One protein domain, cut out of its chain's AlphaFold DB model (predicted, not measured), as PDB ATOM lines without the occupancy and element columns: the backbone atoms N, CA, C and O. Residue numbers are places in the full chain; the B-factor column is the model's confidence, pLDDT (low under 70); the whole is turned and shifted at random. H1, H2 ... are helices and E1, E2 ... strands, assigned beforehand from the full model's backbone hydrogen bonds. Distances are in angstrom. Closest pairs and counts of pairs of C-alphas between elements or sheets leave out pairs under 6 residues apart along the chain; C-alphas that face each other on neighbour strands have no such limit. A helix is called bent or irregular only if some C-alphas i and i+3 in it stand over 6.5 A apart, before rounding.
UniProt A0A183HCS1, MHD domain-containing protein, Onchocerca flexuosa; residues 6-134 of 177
ATOM      1  N   ILE A   6     235.937 259.974 215.101       95.00
ATOM      2  CA  ILE A   6     237.321 259.506 215.022       95.00
ATOM      3  C   ILE A   6     237.929 259.564 216.420       95.00
ATOM      4  O   ILE A   6     237.704 260.514 217.169       95.00
ATOM      5  N   TYR A   7     238.689 258.534 216.765       94.75
ATOM      6  CA  TYR A   7     239.360 258.378 218.046       94.75
ATOM      7  C   TYR A   7     240.828 258.079 217.796       94.75
ATOM      8  O   TYR A   7     241.153 257.271 216.929       94.75
ATOM      9  N   ILE A   8     241.689 258.705 218.587       92.88
ATOM     10  CA  ILE A   8     243.106 258.388 218.674       92.88
ATOM     11  C   ILE A   8     243.338 257.773 220.049       92.88
ATOM     12  O   ILE A   8     243.017 258.393 221.066       92.88
ATOM     13  N   LEU A   9     243.839 256.548 220.072       90.88
ATOM     14  CA  LEU A   9     244.013 255.708 221.245       90.88
ATOM     15  C   LEU A   9     245.501 255.515 221.551       90.88
ATOM     16  O   LEU A   9     246.327 255.454 220.639       90.88
ATOM     17  N   ASP A  10     245.832 255.373 222.831       86.94
ATOM     18  CA  ASP A  10     247.137 254.863 223.252       86.94
ATOM     19  C   ASP A  10     247.233 253.336 223.059       86.94
ATOM     20  O   ASP A  10     246.261 252.662 222.710       86.94
ATOM     21  N   LEU A  11     248.411 252.756 223.319       80.25
ATOM     22  CA  LEU A  11     248.626 251.302 223.228       80.25
ATOM     23  C   LEU A  11     247.793 250.491 224.236       80.25
ATOM     24  O   LEU A  11     247.624 249.284 224.081       80.25
ATOM     25  N   LYS A  12     247.276 251.142 225.283       83.19
ATOM     26  CA  LYS A  12     246.372 250.548 226.279       83.19
ATOM     27  C   LYS A  12     244.903 250.729 225.877       83.19
ATOM     28  O   LYS A  12     244.015 250.258 226.587       83.19
ATOM     29  N   GLY A  13     244.657 251.397 224.751       82.25
ATOM     30  CA  GLY A  13     243.361 251.723 224.186       82.25
ATOM     31  C   GLY A  13     242.583 252.817 224.906       82.25
ATOM     32  O   GLY A  13     241.375 252.947 224.708       82.25
ATOM     33  N   LYS A  14     243.251 253.619 225.732       88.69
ATOM     34  CA  LYS A  14     242.674 254.840 226.287       88.69
ATOM     35  C   LYS A  14     242.643 255.910 225.205       88.69
ATOM     36  O   LYS A  14     243.624 256.138 224.502       88.69
ATOM     37  N   VAL A  15     241.528 256.624 225.127       92.12
ATOM     38  CA  VAL A  15     241.367 257.763 224.222       92.12
ATOM     39  C   VAL A  15     242.314 258.899 224.623       92.12
ATOM     40  O   VAL A  15     242.239 259.412 225.740       92.12
ATOM     41  N   ILE A  16     243.187 259.298 223.698       92.25
ATOM     42  CA  ILE A  16     244.030 260.496 223.792       92.25
ATOM     43  C   ILE A  16     243.272 261.688 223.198       92.25
ATOM     44  O   ILE A  16     243.124 262.719 223.848       92.25
ATOM     45  N   ILE A  17     242.752 261.522 221.979       93.75
ATOM     46  CA  ILE A  17     241.961 262.527 221.261       93.75
ATOM     47  C   ILE A  17     240.700 261.859 220.736       93.75
ATOM     48  O   ILE A  17     240.714 260.709 220.300       93.75
ATOM     49  N   SER A  18     239.592 262.589 220.757       94.62
ATOM     50  CA  SER A  18     238.366 262.138 220.110       94.62
ATOM     51  C   SER A  18     237.652 263.304 219.460       94.62
ATOM     52  O   SER A  18     237.539 264.379 220.046       94.62
ATOM     53  N   ARG A  19     237.149 263.077 218.248       95.50
ATOM     54  CA  ARG A  19     236.373 264.059 217.503       95.50
ATOM     55  C   ARG A  19     235.075 263.446 217.015       95.50
ATOM     56  O   ARG A  19     235.069 262.414 216.347       95.50
ATOM     57  N   ASN A  20     233.966 264.091 217.363       95.38
ATOM     58  CA  ASN A  20     232.631 263.698 216.939       95.38
ATOM     59  C   ASN A  20     232.140 264.658 215.854       95.38
ATOM     60  O   ASN A  20     231.989 265.847 216.114       95.38
ATOM     61  N   TYR A  21     231.871 264.129 214.663       94.75
ATOM     62  CA  TYR A  21     231.462 264.923 213.505       94.75
ATOM     63  C   TYR A  21     229.950 264.941 213.294       94.75
ATOM     64  O   TYR A  21     229.427 265.845 212.651       94.75
ATOM     65  N   ARG A  22     229.232 263.916 213.772       92.25
ATOM     66  CA  ARG A  22     227.814 263.717 213.422       92.25
ATOM     67  C   ARG A  22     226.870 263.692 214.615       92.25
ATOM     68  O   ARG A  22     225.667 263.836 214.415       92.25
ATOM     69  N   GLY A  23     227.373 263.477 215.832       90.94
ATOM     70  CA  GLY A  23     226.548 263.414 217.043       90.94
ATOM     71  C   GLY A  23     225.595 262.215 217.101       90.94
ATOM     72  O   GLY A  23     224.807 262.105 218.033       90.94
ATOM     73  N   ASP A  24     225.644 261.308 216.121       91.75
ATOM     74  CA  ASP A  24     224.725 260.174 216.013       91.75
ATOM     75  C   ASP A  24     225.231 258.914 216.724       91.75
ATOM     76  O   ASP A  24     224.519 257.911 216.748       91.75
ATOM     77  N   ILE A  25     226.426 258.961 217.319       91.19
ATOM     78  CA  ILE A  25     227.021 257.898 218.130       91.19
ATOM     79  C   ILE A  25     227.437 258.467 219.486       91.19
ATOM     80  O   ILE A  25     228.075 259.516 219.553       91.19
ATOM     81  N   ASP A  26     227.076 257.758 220.556       93.31
ATOM     82  CA  ASP A  26     227.558 258.048 221.903       93.31
ATOM     83  C   ASP A  26     229.053 257.731 221.994       93.31
ATOM     84  O   ASP A  26     229.488 256.644 221.608       93.31
ATOM     85  N   MET A  27     229.837 258.677 222.505       90.25
ATOM     86  CA  MET A  27     231.288 258.547 222.547       90.25
ATOM     87  C   MET A  27     231.771 257.463 223.515       90.25
ATOM     88  O   MET A  27     232.851 256.929 223.289       90.25
ATOM     89  N   SER A  28     230.958 257.065 224.500       90.94
ATOM     90  CA  SER A  28     231.242 255.944 225.415       90.94
ATOM     91  C   SER A  28     231.303 254.582 224.717       90.94
ATOM     92  O   SER A  28     231.776 253.602 225.289       90.94
ATOM     93  N   ILE A  29     230.861 254.480 223.456       90.19
ATOM     94  CA  ILE A  29     230.951 253.222 222.705       90.19
ATOM     95  C   ILE A  29     232.397 252.751 222.524       90.19
ATOM     96  O   ILE A  29     232.628 251.551 222.376       90.19
ATOM     97  N   ILE A  30     233.356 253.683 222.550       90.56
ATOM     98  CA  ILE A  30     234.778 253.387 222.381       90.56
ATOM     99  C   ILE A  30     235.325 252.507 223.510       90.56
ATOM    100  O   ILE A  30     236.203 251.690 223.261       90.56
ATOM    101  N   ASP A  31     234.729 252.554 224.704       89.19
ATOM    102  CA  ASP A  31     235.146 251.727 225.845       89.19
ATOM    103  C   ASP A  31     234.936 250.225 225.579       89.19
ATOM    104  O   ASP A  31     235.571 249.370 226.194       89.19
ATOM    105  N   LYS A  32     234.061 249.885 224.623       89.25
ATOM    106  CA  LYS A  32     233.819 248.504 224.183       89.25
ATOM    107  C   LYS A  32     234.805 248.032 223.118       89.25
ATOM    108  O   LYS A  32     234.847 246.838 222.843       89.25
ATOM    109  N   PHE A  33     235.573 248.934 222.506       88.62
ATOM    110  CA  PHE A  33     236.451 248.600 221.386       88.62
ATOM    111  C   PHE A  33     237.602 247.682 221.806       88.62
ATOM    112  O   PHE A  33     237.777 246.626 221.207       88.62
ATOM    113  N   MET A  34     238.344 248.035 222.860       85.00
ATOM    114  CA  MET A  34     239.499 247.240 223.297       85.00
ATOM    115  C   MET A  34     239.158 245.815 223.731       85.00
ATOM    116  O   MET A  34     239.857 244.905 223.292       85.00
ATOM    117  N   PRO A  35     238.102 245.574 224.536       86.62
ATOM    118  CA  PRO A  35     237.678 244.209 224.838       86.62
ATOM    119  C   PRO A  35     237.423 243.379 223.573       86.62
ATOM    120  O   PRO A  35     237.915 242.262 223.468       86.62
ATOM    121  N   LEU A  36     236.731 243.951 222.582       86.62
ATOM    122  CA  LEU A  36     236.419 243.267 221.323       86.62
ATOM    123  C   LEU A  36     237.656 243.011 220.454       86.62
ATOM    124  O   LEU A  36     237.695 242.018 219.732       86.62
ATOM    125  N   LEU A  37     238.644 243.906 220.491       85.06
ATOM    126  CA  LEU A  37     239.896 243.738 219.757       85.06
ATOM    127  C   LEU A  37     240.753 242.623 220.371       85.06
ATOM    128  O   LEU A  37     241.271 241.776 219.649       85.06
ATOM    129  N   LEU A  38     240.844 242.589 221.704       82.75
ATOM    130  CA  LEU A  38     241.572 241.552 222.439       82.75
ATOM    131  C   LEU A  38     240.960 240.166 222.219       82.75
ATOM    132  O   LEU A  38     241.694 239.203 222.027       82.75
ATOM    133  N   GLU A  39     239.630 240.066 222.179       85.31
ATOM    134  CA  GLU A  39     238.928 238.826 221.814       85.31
ATOM    135  C   GLU A  39     239.267 238.333 220.397       85.31
ATOM    136  O   GLU A  39     239.090 237.151 220.102       85.31
ATOM    137  N   ARG A  40     239.737 239.222 219.513       82.88
ATOM    138  CA  ARG A  40     240.097 238.912 218.123       82.88
ATOM    139  C   ARG A  40     241.597 238.739 217.884       82.88
ATOM    140  O   ARG A  40     241.971 238.491 216.745       82.88
ATOM    141  N   GLU A  41     242.429 238.843 218.924       72.75
ATOM    142  CA  GLU A  41     243.896 238.716 218.845       72.75
ATOM    143  C   GLU A  41     244.551 239.644 217.793       72.75
ATOM    144  O   GLU A  41     245.569 239.306 217.191       72.75
ATOM    145  N   GLU A  42     243.980 240.832 217.565       68.31
ATOM    146  CA  GLU A  42     244.519 241.820 216.619       68.31
ATOM    147  C   GLU A  42     245.437 242.844 217.313       68.31
ATOM    148  O   GLU A  42     245.160 243.310 218.422       68.31
ATOM    149  N   GLU A  43     246.524 243.239 216.641       61.56
ATOM    150  CA  GLU A  43     247.407 244.310 217.119       61.56
ATOM    151  C   GLU A  43     246.726 245.688 217.020       61.56
ATOM    152  O   GLU A  43     246.077 246.037 216.027       61.56
ATOM    153  N   GLY A  44     246.877 246.490 218.077       56.41
ATOM    154  CA  GLY A  44     246.205 247.778 218.230       56.41
ATOM    155  C   GLY A  44     246.666 248.831 217.225       56.41
ATOM    156  O   GLY A  44     247.830 249.224 217.201       56.41
ATOM    157  N   ARG A  45     245.721 249.364 216.444       62.72
ATOM    158  CA  ARG A  45     245.903 250.609 215.687       62.72
ATOM    159  C   ARG A  45     245.530 251.808 216.550       62.72
ATOM    160  O   ARG A  45     244.478 251.820 217.180       62.72
ATOM    161  N   GLN A  46     246.365 252.843 216.505       77.88
ATOM    162  CA  GLN A  46     246.173 254.071 217.276       77.88
ATOM    163  C   GLN A  46     244.994 254.920 216.787       77.88
ATOM    164  O   GLN A  46     244.532 255.756 217.544       77.88
ATOM    165  N   ILE A  47     244.478 254.737 215.565       89.44
ATOM    166  CA  ILE A  47     243.371 255.556 215.045       89.44
ATOM    167  C   ILE A  47     242.183 254.681 214.655       89.44
ATOM    168  O   ILE A  47     242.303 253.747 213.861       89.44
ATOM    169  N   VAL A  48     241.017 255.017 215.204       92.25
ATOM    170  CA  VAL A  48     239.761 254.283 215.044       92.25
ATOM    171  C   VAL A  48     238.685 255.226 214.525       92.25
ATOM    172  O   VAL A  48     238.546 256.352 214.998       92.25
ATOM    173  N   SER A  49     237.870 254.757 213.581       93.44
ATOM    174  CA  SER A  49     236.654 255.454 213.161       93.44
ATOM    175  C   SER A  49     235.417 254.632 213.492       93.44
ATOM    176  O   SER A  49     235.417 253.409 213.371       93.44
ATOM    177  N   THR A  50     234.343 255.311 213.890       93.88
ATOM    178  CA  THR A  50     233.041 254.689 214.149       93.88
ATOM    179  C   THR A  50     231.988 255.223 213.189       93.88
ATOM    180  O   THR A  50     231.997 256.394 212.805       93.88
ATOM    181  N   SER A  51     231.052 254.357 212.806       93.81
ATOM    182  CA  SER A  51     229.877 254.707 212.009       93.81
ATOM    183  C   SER A  51     228.730 253.741 212.312       93.81
ATOM    184  O   SER A  51     228.958 252.577 212.629       93.81
ATOM    185  N   ARG A  52     227.482 254.219 212.215       90.88
ATOM    186  CA  ARG A  52     226.256 253.397 212.325       90.88
ATOM    187  C   ARG A  52     225.608 253.086 210.978       90.88
ATOM    188  O   ARG A  52     224.625 252.354 210.926       90.88
ATOM    189  N   LYS A  53     226.089 253.702 209.899       90.06
ATOM    190  CA  LYS A  53     225.477 253.605 208.567       90.06
ATOM    191  C   LYS A  53     226.291 252.677 207.674       90.06
ATOM    192  O   LYS A  53     227.429 252.347 207.986       90.06
ATOM    193  N   ASN A  54     225.710 252.283 206.543       92.19
ATOM    194  CA  ASN A  54     226.470 251.637 205.480       92.19
ATOM    195  C   ASN A  54     227.403 252.675 204.840       92.19
ATOM    196  O   ASN A  54     226.930 253.626 204.212       92.19
ATOM    197  N   VAL A  55     228.704 252.520 205.057       92.12
ATOM    198  CA  VAL A  55     229.727 253.476 204.631       92.12
ATOM    199  C   VAL A  55     230.717 252.815 203.694       92.12
ATOM    200  O   VAL A  55     230.957 251.611 203.768       92.12
ATOM    201  N   ASN A  56     231.317 253.610 202.813       92.94
ATOM    202  CA  ASN A  56     232.414 253.125 201.992       92.94
ATOM    203  C   ASN A  56     233.651 252.937 202.883       92.94
ATOM    204  O   ASN A  56     234.320 253.905 203.235       92.94
ATOM    205  N   VAL A  57     233.938 251.688 203.243       92.69
ATOM    206  CA  VAL A  57     235.055 251.333 204.127       92.69
ATOM    207  C   VAL A  57     236.400 251.732 203.524       92.69
ATOM    208  O   VAL A  57     237.267 252.193 204.258       92.69
ATOM    209  N   ALA A  58     236.564 251.633 202.200       93.19
ATOM    210  CA  ALA A  58     237.796 252.053 201.540       93.19
ATOM    211  C   ALA A  58     238.046 253.553 201.745       93.19
ATOM    212  O   ALA A  58     239.145 253.933 202.122       93.19
ATOM    213  N   LEU A  59     237.009 254.391 201.612       93.12
ATOM    214  CA  LEU A  59     237.112 255.829 201.884       93.12
ATOM    215  C   LEU A  59     237.537 256.106 203.331       93.12
ATOM    216  O   LEU A  59     238.406 256.940 203.561       93.12
ATOM    217  N   VAL A  60     236.939 255.403 204.299       94.00
ATOM    218  CA  VAL A  60     237.288 255.556 205.719       94.00
ATOM    219  C   VAL A  60     238.745 255.168 205.955       94.00
ATOM    220  O   VAL A  60     239.488 255.949 206.535       94.00
ATOM    221  N   LEU A  61     239.176 254.000 205.473       92.88
ATOM    222  CA  LEU A  61     240.550 253.529 205.648       92.88
ATOM    223  C   LEU A  61     241.560 254.461 204.974       92.88
ATOM    224  O   LEU A  61     242.527 254.858 205.616       92.88
ATOM    225  N   THR A  62     241.320 254.865 203.724       93.62
ATOM    226  CA  THR A  62     242.176 255.829 203.018       93.62
ATOM    227  C   THR A  62     242.273 257.144 203.781       93.62
ATOM    228  O   THR A  62     243.366 257.686 203.924       93.62
ATOM    229  N   PHE A  63     241.158 257.639 204.320       94.62
ATOM    230  CA  PHE A  63     241.165 258.859 205.117       94.62
ATOM    231  C   PHE A  63     241.951 258.704 206.426       94.62
ATOM    232  O   PHE A  63     242.710 259.597 206.781       94.62
ATOM    233  N   LEU A  64     241.833 257.564 207.116       94.00
ATOM    234  CA  LEU A  64     242.629 257.284 208.314       94.00
ATOM    235  C   LEU A  64     244.135 257.270 208.011       94.00
ATOM    236  O   LEU A  64     244.901 257.851 208.772       94.00
ATOM    237  N   TYR A  65     244.557 256.679 206.887       92.75
ATOM    238  CA  TYR A  65     245.953 256.757 206.441       92.75
ATOM    239  C   TYR A  65     246.377 258.196 206.131       92.75
ATOM    240  O   TYR A  65     247.462 258.608 206.536       92.75
ATOM    241  N   LYS A  66     245.512 258.986 205.481       94.31
ATOM    242  CA  LYS A  66     245.797 260.401 205.209       94.31
ATOM    243  C   LYS A  66     245.881 261.266 206.461       94.31
ATOM    244  O   LYS A  66     246.700 262.174 206.479       94.31
ATOM    245  N   ILE A  67     245.118 260.977 207.516       93.50
ATOM    246  CA  ILE A  67     245.294 261.649 208.812       93.50
ATOM    247  C   ILE A  67     246.707 261.420 209.351       93.50
ATOM    248  O   ILE A  67     247.363 262.377 209.746       93.50
ATOM    249  N   VAL A  68     247.188 260.172 209.341       91.75
ATOM    250  CA  VAL A  68     248.542 259.854 209.826       91.75
ATOM    251  C   VAL A  68     249.606 260.562 208.990       91.75
ATOM    252  O   VAL A  68     250.543 261.116 209.553       91.75
ATOM    253  N   GLU A  69     249.447 260.583 207.666       92.62
ATOM    254  CA  GLU A  69     250.359 261.286 206.757       92.62
ATOM    255  C   GLU A  69     250.411 262.792 207.051       92.62
ATOM    256  O   GLU A  69     251.492 263.332 207.269       92.62
ATOM    257  N   VAL A  70     249.251 263.453 207.161       93.75
ATOM    258  CA  VAL A  70     249.181 264.884 207.495       93.75
ATOM    259  C   VAL A  70     249.747 265.150 208.891       93.75
ATOM    260  O   VAL A  70     250.459 266.129 209.084       93.75
ATOM    261  N   PHE A  71     249.505 264.285 209.876       92.56
ATOM    262  CA  PHE A  71     250.143 264.436 211.186       92.56
ATOM    263  C   PHE A  71     251.661 264.281 211.106       92.56
ATOM    264  O   PHE A  71     252.362 265.033 211.776       92.56
ATOM    265  N   GLY A  72     252.173 263.381 210.266       90.62
ATOM    266  CA  GLY A  72     253.605 263.252 209.992       90.62
ATOM    267  C   GLY A  72     254.209 264.539 209.422       90.62
ATOM    268  O   GLY A  72     255.258 264.978 209.892       90.62
ATOM    269  N   ASP A  73     253.508 265.206 208.501       90.31
ATOM    270  CA  ASP A  73     253.947 266.486 207.926       90.31
ATOM    271  C   ASP A  73     254.073 267.609 208.975       90.31
ATOM    272  O   ASP A  73     254.893 268.515 208.814       90.31
ATOM    273  N   TYR A  74     253.275 267.567 210.048       90.50
ATOM    274  CA  TYR A  74     253.283 268.571 211.121       90.50
ATOM    275  C   TYR A  74     254.191 268.198 212.300       90.50
ATOM    276  O   TYR A  74     254.917 269.047 212.816       90.50
ATOM    277  N   LEU A  75     254.133 266.949 212.758       87.50
ATOM    278  CA  LEU A  75     254.744 266.495 214.011       87.50
ATOM    279  C   LEU A  75     256.113 265.835 213.808       87.50
ATOM    280  O   LEU A  75     256.839 265.664 214.784       87.50
ATOM    281  N   LYS A  76     256.484 265.504 212.559       82.06
ATOM    282  CA  LYS A  76     257.611 264.633 212.160       82.06
ATOM    283  C   LYS A  76     257.435 263.185 212.619       82.06
ATOM    284  O   LYS A  76     257.406 262.296 211.776       82.06
ATOM    285  N   ASP A  77     257.241 262.979 213.919       84.88
ATOM    286  CA  ASP A  77     256.991 261.681 214.541       84.88
ATOM    287  C   ASP A  77     255.596 261.670 215.181       84.88
ATOM    288  O   ASP A  77     255.243 262.537 215.989       84.88
ATOM    289  N   VAL A  78     254.771 260.691 214.805       86.25
ATOM    290  CA  VAL A  78     253.401 260.534 215.318       86.25
ATOM    291  C   VAL A  78     253.425 259.531 216.469       86.25
ATOM    292  O   VAL A  78     253.217 258.334 216.285       86.25
ATOM    293  N   GLU A  79     253.707 260.035 217.666       87.69
ATOM    294  CA  GLU A  79     253.804 259.270 218.907       87.69
ATOM    295  C   GLU A  79     252.816 259.803 219.953       87.69
ATOM    296  O   GLU A  79     252.259 260.894 219.830       87.69
ATOM    297  N   GLU A  80     252.585 259.037 221.019       87.50
ATOM    298  CA  GLU A  80     251.652 259.423 222.087       87.50
ATOM    299  C   GLU A  80     252.010 260.777 222.723       87.50
ATOM    300  O   GLU A  80     251.118 261.575 223.010       87.50
ATOM    301  N   GLU A  81     253.303 261.039 222.932       88.25
ATOM    302  CA  GLU A  81     253.799 262.298 223.499       88.25
ATOM    303  C   GLU A  81     253.584 263.464 222.529       88.25
ATOM    304  O   GLU A  81     252.963 264.460 222.904       88.25
ATOM    305  N   SER A  82     253.953 263.306 221.251       90.06
ATOM    306  CA  SER A  82     253.773 264.368 220.255       90.06
ATOM    307  C   SER A  82     252.300 264.712 220.026       90.06
ATOM    308  O   SER A  82     251.958 265.887 219.885       90.06
ATOM    309  N   ILE A  83     251.402 263.724 220.076       90.31
ATOM    310  CA  ILE A  83     249.951 263.940 219.993       90.31
ATOM    311  C   ILE A  83     249.431 264.722 221.208       90.31
ATOM    312  O   ILE A  83     248.583 265.606 221.060       90.31
ATOM    313  N   ARG A  84     249.921 264.411 222.413       91.00
ATOM    314  CA  ARG A  84     249.509 265.104 223.643       91.00
ATOM    315  C   ARG A  84     249.996 266.539 223.689       91.00
ATOM    316  O   ARG A  84     249.219 267.406 224.080       91.00
ATOM    317  N   ASP A  85     251.225 266.790 223.265       90.75
ATOM    318  CA  ASP A  85     251.814 268.128 223.310       90.75
ATOM    319  C   ASP A  85     251.205 269.067 222.258       90.75
ATOM    320  O   ASP A  85     251.101 270.272 222.484       90.75
ATOM    321  N   ASN A  86     250.719 268.520 221.138       90.75
ATOM    322  CA  ASN A  86     250.203 269.285 219.997       90.75
ATOM    323  C   ASN A  86     248.679 269.170 219.816       90.75
ATOM    324  O   ASN A  86     248.160 269.375 218.715       90.75
ATOM    325  N   PHE A  87     247.933 268.862 220.883       91.81
ATOM    326  CA  PHE A  87     246.494 268.578 220.800       91.81
ATOM    327  C   PHE A  87     245.669 269.701 220.148       91.81
ATOM    328  O   PHE A  87     244.695 269.408 219.462       91.81
ATOM    329  N   VAL A  88     246.051 270.974 220.333       91.88
ATOM    330  CA  VAL A  88     245.354 272.129 219.734       91.88
ATOM    331  C   VAL A  88     245.387 272.045 218.208       91.88
ATOM    332  O   VAL A  88     244.339 272.059 217.571       91.88
ATOM    333  N   ILE A  89     246.580 271.863 217.643       91.75
ATOM    334  CA  ILE A  89     246.795 271.776 216.194       91.75
ATOM    335  C   ILE A  89     246.090 270.549 215.630       91.75
ATOM    336  O   ILE A  89     245.478 270.613 214.572       91.75
ATOM    337  N   ILE A  90     246.123 269.429 216.354       93.56
ATOM    338  CA  ILE A  90     245.425 268.217 215.925       93.56
ATOM    339  C   ILE A  90     243.911 268.441 215.861       93.56
ATOM    340  O   ILE A  90     243.280 267.972 214.918       93.56
ATOM    341  N   TYR A  91     243.313 269.164 216.811       94.62
ATOM    342  CA  TYR A  91     241.889 269.502 216.726       94.62
ATOM    343  C   TYR A  91     241.576 270.423 215.544       94.62
ATOM    344  O   TYR A  91     240.590 270.177 214.856       94.62
ATOM    345  N   GLU A  92     242.414 271.428 215.279       93.25
ATOM    346  CA  GLU A  92     242.262 272.303 214.108       93.25
ATOM    347  C   GLU A  92     242.363 271.510 212.798       93.25
ATOM    348  O   GLU A  92     241.509 271.644 211.922       93.25
ATOM    349  N   LEU A  93     243.347 270.612 212.693       94.62
ATOM    350  CA  LEU A  93     243.504 269.718 211.548       94.62
ATOM    351  C   LEU A  93     242.292 268.808 211.375       94.62
ATOM    352  O   LEU A  93     241.758 268.701 210.279       94.62
ATOM    353  N   LEU A  94     241.826 268.160 212.444       95.25
ATOM    354  CA  LEU A  94     240.665 267.275 212.375       95.25
ATOM    355  C   LEU A  94     239.387 268.009 211.945       95.25
ATOM    356  O   LEU A  94     238.544 267.377 211.301       95.25
ATOM    357  N   ASP A  95     239.249 269.291 212.282       93.56
ATOM    358  CA  ASP A  95     238.109 270.127 211.892       93.56
ATOM    359  C   ASP A  95     238.175 270.585 210.438       93.56
ATOM    360  O   ASP A  95     237.152 270.589 209.758       93.56
ATOM    361  N   GLU A  96     239.363 270.896 209.932       93.25
ATOM    362  CA  GLU A  96     239.531 271.293 208.532       93.25
ATOM    363  C   GLU A  96     239.535 270.084 207.578       93.25
ATOM    364  O   GLU A  96     239.027 270.143 206.457       93.25
ATOM    365  N   MET A  97     240.077 268.947 208.021       94.62
ATOM    366  CA  MET A  97     240.195 267.744 207.192       94.62
ATOM    367  C   MET A  97     238.861 267.030 206.973       94.62
ATOM    368  O   MET A  97     238.724 266.280 206.003       94.62
ATOM    369  N   MET A  98     237.881 267.206 207.861       94.69
ATOM    370  CA  MET A  98     236.589 266.533 207.765       94.69
ATOM    371  C   MET A  98     235.457 267.394 208.313       94.69
ATOM    372  O   MET A  98     235.468 267.788 209.471       94.69
ATOM    373  N   ASP A  99     234.395 267.524 207.521       93.69
ATOM    374  CA  ASP A  99     233.143 268.135 207.958       93.69
ATOM    375  C   ASP A  99     231.999 267.122 207.863       93.69
ATOM    376  O   ASP A  99     231.821 266.432 206.856       93.69
ATOM    377  N   PHE A 100     231.242 266.974 208.950       92.62
ATOM    378  CA  PHE A 100     230.077 266.089 209.056       92.62
ATOM    379  C   PHE A 100     230.300 264.646 208.541       92.62
ATOM    380  O   PHE A 100     229.389 263.979 208.031       92.62
ATOM    381  N   GLY A 101     231.523 264.124 208.675       90.50
ATOM    382  CA  GLY A 101     231.888 262.783 208.215       90.50
ATOM    383  C   GLY A 101     232.315 262.686 206.750       90.50
ATOM    384  O   GLY A 101     232.428 261.570 206.233       90.50
ATOM    385  N   TYR A 102     232.513 263.814 206.072       91.94
ATOM    386  CA  TYR A 102     233.005 263.918 204.703       91.94
ATOM    387  C   TYR A 102     234.409 264.532 204.715       91.94
ATOM    388  O   TYR A 102     234.542 265.684 205.131       91.94
ATOM    389  N   PRO A 103     235.442 263.797 204.264       94.19
ATOM    390  CA  PRO A 103     236.766 264.375 204.057       94.19
ATOM    391  C   PRO A 103     236.700 265.602 203.138       94.19
ATOM    392  O   PRO A 103     236.035 265.537 202.103       94.19
ATOM    393  N   GLN A 104     237.357 266.689 203.538       91.81
ATOM    394  CA  GLN A 104     237.463 267.940 202.785       91.81
ATOM    395  C   GLN A 104     238.911 268.121 202.307       91.81
ATOM    396  O   GLN A 104     239.342 267.438 201.377       91.81
ATOM    397  N   THR A 105     239.679 268.993 202.959       91.50
ATOM    398  CA  THR A 105     241.055 269.320 202.583       91.50
ATOM    399  C   THR A 105     242.032 268.398 203.302       91.50
ATOM    400  O   THR A 105     242.170 268.465 204.518       91.50
ATOM    401  N   THR A 106     242.738 267.541 202.565       93.31
ATOM    402  CA  THR A 106     243.711 266.585 203.140       93.31
ATOM    403  C   THR A 106     245.140 266.799 202.651       93.31
ATOM    404  O   THR A 106     245.987 265.927 202.820       93.31
ATOM    405  N   GLU A 107     245.409 267.932 202.006       92.94
ATOM    406  CA  GLU A 107     246.725 268.266 201.460       92.94
ATOM    407  C   GLU A 107     247.565 268.972 202.533       92.94
ATOM    408  O   GLU A 107     247.391 270.169 202.767       92.94
ATOM    409  N   GLY A 108     248.482 268.243 203.179       89.75
ATOM    410  CA  GLY A 108     249.268 268.739 204.320       89.75
ATOM    411  C   GLY A 108     249.969 270.073 204.050       89.75
ATOM    412  O   GLY A 108     249.851 271.011 204.834       89.75
ATOM    413  N   LYS A 109     250.600 270.219 202.878       88.06
ATOM    414  CA  LYS A 109     251.281 271.464 202.471       88.06
ATOM    415  C   LYS A 109     250.349 272.668 202.336       88.06
ATOM    416  O   LYS A 109     250.789 273.784 202.575       88.06
ATOM    417  N   ILE A 110     249.093 272.456 201.938       89.44
ATOM    418  CA  ILE A 110     248.106 273.538 201.822       89.44
ATOM    419  C   ILE A 110     247.535 273.885 203.190       89.44
ATOM    420  O   ILE A 110     247.392 275.064 203.504       89.44
ATOM    421  N   LEU A 111     247.254 272.875 204.019       90.31
ATOM    422  CA  LEU A 111     246.815 273.081 205.400       90.31
ATOM    423  C   LEU A 111     247.843 273.913 206.184       90.31
ATOM    424  O   LEU A 111     247.465 274.813 206.931       90.31
ATOM    425  N   GLN A 112     249.143 273.689 205.951       88.94
ATOM    426  CA  GLN A 112     250.232 274.421 206.615       88.94
ATOM    427  C   GLN A 112     250.252 275.923 206.310       88.94
ATOM    428  O   GLN A 112     250.853 276.684 207.065       88.94
ATOM    429  N   GLU A 113     249.600 276.378 205.236       85.50
ATOM    430  CA  GLU A 113     249.550 277.804 204.900       85.50
ATOM    431  C   GLU A 113     248.641 278.610 205.837       85.50
ATOM    432  O   GLU A 113     248.812 279.825 205.947       85.50
ATOM    433  N   PHE A 114     247.678 277.964 206.504       84.38
ATOM    434  CA  PHE A 114     246.698 278.658 207.350       84.38
ATOM    435  C   PHE A 114     246.433 277.999 208.711       84.38
ATOM    436  O   PHE A 114     245.902 278.669 209.594       84.38
ATOM    437  N   ILE A 115     246.849 276.747 208.918       86.75
ATOM    438  CA  ILE A 115     246.927 276.090 210.229       86.75
ATOM    439  C   ILE A 115     248.405 276.054 210.621       86.75
ATOM    440  O   ILE A 115     249.157 275.186 210.169       86.75
ATOM    441  N   THR A 116     248.842 277.034 211.414       81.31
ATOM    442  CA  THR A 116     250.260 277.258 211.741       81.31
ATOM    443  C   THR A 116     250.579 276.917 213.192       81.31
ATOM    444  O   THR A 116     249.814 277.246 214.093       81.31
ATOM    445  N   GLN A 117     251.762 276.345 213.440       70.88
ATOM    446  CA  GLN A 117     252.234 276.044 214.803       70.88
ATOM    447  C   GLN A 117     252.641 277.302 215.588       70.88
ATOM    448  O   GLN A 117     252.629 277.313 216.818       70.88
ATOM    449  N   GLU A 118     253.019 278.371 214.882       65.56
ATOM    450  CA  GLU A 118     253.407 279.632 215.501       65.56
ATOM    451  C   GLU A 118     252.166 280.473 215.813       65.56
ATOM    452  O   GLU A 118     251.368 280.797 214.932       65.56
ATOM    453  N   GLY A 119     252.009 280.848 217.086       50.75
ATOM    454  CA  GLY A 119     250.954 281.747 217.541       50.75
ATOM    455  C   GLY A 119     251.158 283.151 216.983       50.75
ATOM    456  O   GLY A 119     251.732 284.017 217.646       50.75
ATOM    457  N   HIS A 120     250.692 283.398 215.761       47.84
ATOM    458  CA  HIS A 120     250.634 284.749 215.226       47.84
ATOM    459  C   HIS A 120     249.704 285.586 216.108       47.84
ATOM    460  O   HIS A 120     248.527 285.275 216.290       47.84
ATOM    461  N   LYS A 121     250.259 286.664 216.683       43.19
ATOM    462  CA  LYS A 121     249.488 287.694 217.384       43.19
ATOM    463  C   LYS A 121     248.282 288.086 216.526       43.19
ATOM    464  O   LYS A 121     248.435 288.409 215.351       43.19
ATOM    465  N   LEU A 122     247.117 288.036 217.166       45.06
ATOM    466  CA  LEU A 122     245.767 288.341 216.691       45.06
ATOM    467  C   LEU A 122     245.641 289.692 215.961       45.06
ATOM    468  O   LEU A 122     245.030 290.614 216.494       45.06
ATOM    469  N   GLU A 123     246.177 289.832 214.751       51.75
ATOM    470  CA  GLU A 123     245.886 291.019 213.937       51.75
ATOM    471  C   GLU A 123     245.095 290.691 212.671       51.75
ATOM    472  O   GLU A 123     244.210 291.466 212.316       51.75
ATOM    473  N   ILE A 124     245.299 289.533 212.025       56.59
ATOM    474  CA  ILE A 124     244.514 289.118 210.850       56.59
ATOM    475  C   ILE A 124     244.452 287.586 210.807       56.59
ATOM    476  O   ILE A 124     245.490 286.941 210.701       56.59
ATOM    477  N   ALA A 125     243.251 287.000 210.867       60.00
ATOM    478  CA  ALA A 125     243.086 285.572 210.596       60.00
ATOM    479  C   ALA A 125     243.550 285.285 209.152       60.00
ATOM    480  O   ALA A 125     243.056 285.952 208.231       60.00
ATOM    481  N   PRO A 126     244.500 284.357 208.933       65.38
ATOM    482  CA  PRO A 126     244.950 284.021 207.590       65.38
ATOM    483  C   PRO A 126     243.749 283.540 206.772       65.38
ATOM    484  O   PRO A 126     242.963 282.704 207.215       65.38
ATOM    485  N   ARG A 127     243.549 284.132 205.590       72.81
ATOM    486  CA  ARG A 127     242.492 283.677 204.681       72.81
ATOM    487  C   ARG A 127     242.914 282.332 204.091       72.81
ATOM    488  O   ARG A 127     244.076 282.226 203.698       72.81
ATOM    489  N   PRO A 128     241.994 281.362 203.962       74.44
ATOM    490  CA  PRO A 128     242.301 280.105 203.301       74.44
ATOM    491  C   PRO A 128     242.873 280.352 201.895       74.44
ATOM    492  O   PRO A 128     242.356 281.216 201.171       74.44
ATOM    493  N   PRO A 129     243.927 279.625 201.494       77.94
ATOM    494  CA  PRO A 129     244.495 279.719 200.159       77.94
ATOM    495  C   PRO A 129     243.457 279.389 199.090       77.94
ATOM    496  O   PRO A 129     242.605 278.520 199.272       77.94
ATOM    497  N   MET A 130     243.575 280.012 197.914       77.00
ATOM    498  CA  MET A 130     242.688 279.692 196.787       77.00
ATOM    499  C   MET A 130     242.767 278.213 196.388       77.00
ATOM    500  O   MET A 130     241.757 277.668 195.949       77.00
ATOM    501  N   ALA A 131     243.914 277.554 196.603       77.25
ATOM    502  CA  ALA A 131     244.116 276.126 196.351       77.25
ATOM    503  C   ALA A 131     243.064 275.233 197.037       77.25
ATOM    504  O   ALA A 131     242.660 274.235 196.456       77.25
ATOM    505  N   VAL A 132     242.536 275.633 198.202       78.38
ATOM    506  CA  VAL A 132     241.472 274.898 198.917       78.38
ATOM    507  C   VAL A 132     240.180 274.797 198.091       78.38
ATOM    508  O   VAL A 132     239.432 273.834 198.206       78.38
ATOM    509  N   THR A 133     239.920 275.781 197.224       82.19
ATOM    510  CA  THR A 133     238.686 275.873 196.416       82.19
ATOM    511  C   THR A 133     238.920 275.729 194.913       82.19
ATOM    512  O   THR A 133     237.968 275.736 194.132       82.19
ATOM    513  N   ASN A 134     240.179 275.619 194.488       80.50
ATOM    514  CA  ASN A 134     240.552 275.533 193.085       80.50
ATOM    515  C   ASN A 134     240.551 274.069 192.613       80.50
ATOM    516  O   ASN A 134     240.685 273.141 193.405       80.50
TER     517      ASN A 134
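What this domain is: This is residues 6 to 134 of the 177 residues of the protein "MHD domain-containing protein" of Onchocerca flexuosa (UniProt A0A183HCS1). A small antiparallel sheet of three strands has helix H1 over one face and helix H4 over the opposite face, while the long helix H2 runs past its edge strand E3 and the short helix H3 sits by its other edge strand E2. From the small helix H5, which packs on H2, a tail of residues 112 to 134 with no named element runs off, and its residues 118 to 124 stick out. The printed part has 129 residues, with three strands and five helices in the order E1 E2 H1 E3 H2 H3 H4 H5; the sheet's order is E2 E1 E3 and the class is mixed, helices and strands. The whole is compact, with a radius of gyration of the C-alphas of 15.8 A, yet elongated in outline, spanning 52 by 33 by 23 A.

How they stand to each other: In the sheet, E1, residues 6 to 9, is the inner strand and forms a hairpin with E2, residues 15 to 20; N 8 and O 17 are 2.8 A apart, within hydrogen-bond range. E3, residues 47 to 50, is antiparallel to E1, with N 7 and O 48 at 2.8 A. H1, residues 27 to 38, is on the sheet at a height of 8.7 A and lies only just over E1, on which 3 of its C-alphas fall. E2, H1 and E3 make a split strand-helix-strand unit, two strands running the same way with E1 between them, and its crossover is left-handed. H4, residues 87 to 97, is on the opposite face over E2, slantwise to the strands at 33 degrees on the local plane; the closest C-alphas of the two, Arg 19 and Leu 94, are 7.4 A apart. H2, residues 57 to 75, only grazes the sheet with residues 60 to 68; its closest C-alpha pair with E3 is Leu 64 and Ile 47, 7.0 A. H3, residues 80 to 85, only grazes the sheet too, with residues 80 to 84. H2 touches H5, residues 108 to 111, with residues 69 to 74 alone; the closest C-alphas, Val 70 and Gly 108, are 5.0 A apart. H2 and H4 are close but not clearly touching, with C-alphas 71 and 90 at 7.7 A, a steep tilt of 44 degrees, opposite ways. H1 and H2 are apart. Every O i to N i+4 pair is within hydrogen-bond range in H2, H3 and H4; H1 has 3 of 8, beside 7 of 9 O i to N i+3 pairs, and H5 is too short for an i+4 pair.

Where its parts are: E1 begins at C-alpha 6, (237.321, 259.506, 215.022), and E2 is 12.8 A long. H2 is the longest helix, 26.7 A; H1 is 19.9 A and H4 15.0 A. H1 is irregular, but only just: C-alphas 31 and 34 are 6.8 A apart. H5 ends at C-alpha 111, (246.815, 273.081, 205.400).

The domain as a whole: The two C-alphas farthest apart, those of Glu 39 and Glu 123, are 53.2 A from each other. The printed part has no cut, and no link between named elements is long. The mean pLDDT of the printed part is 86.1, with residues 42 to 45 and 118 to 126 under 70.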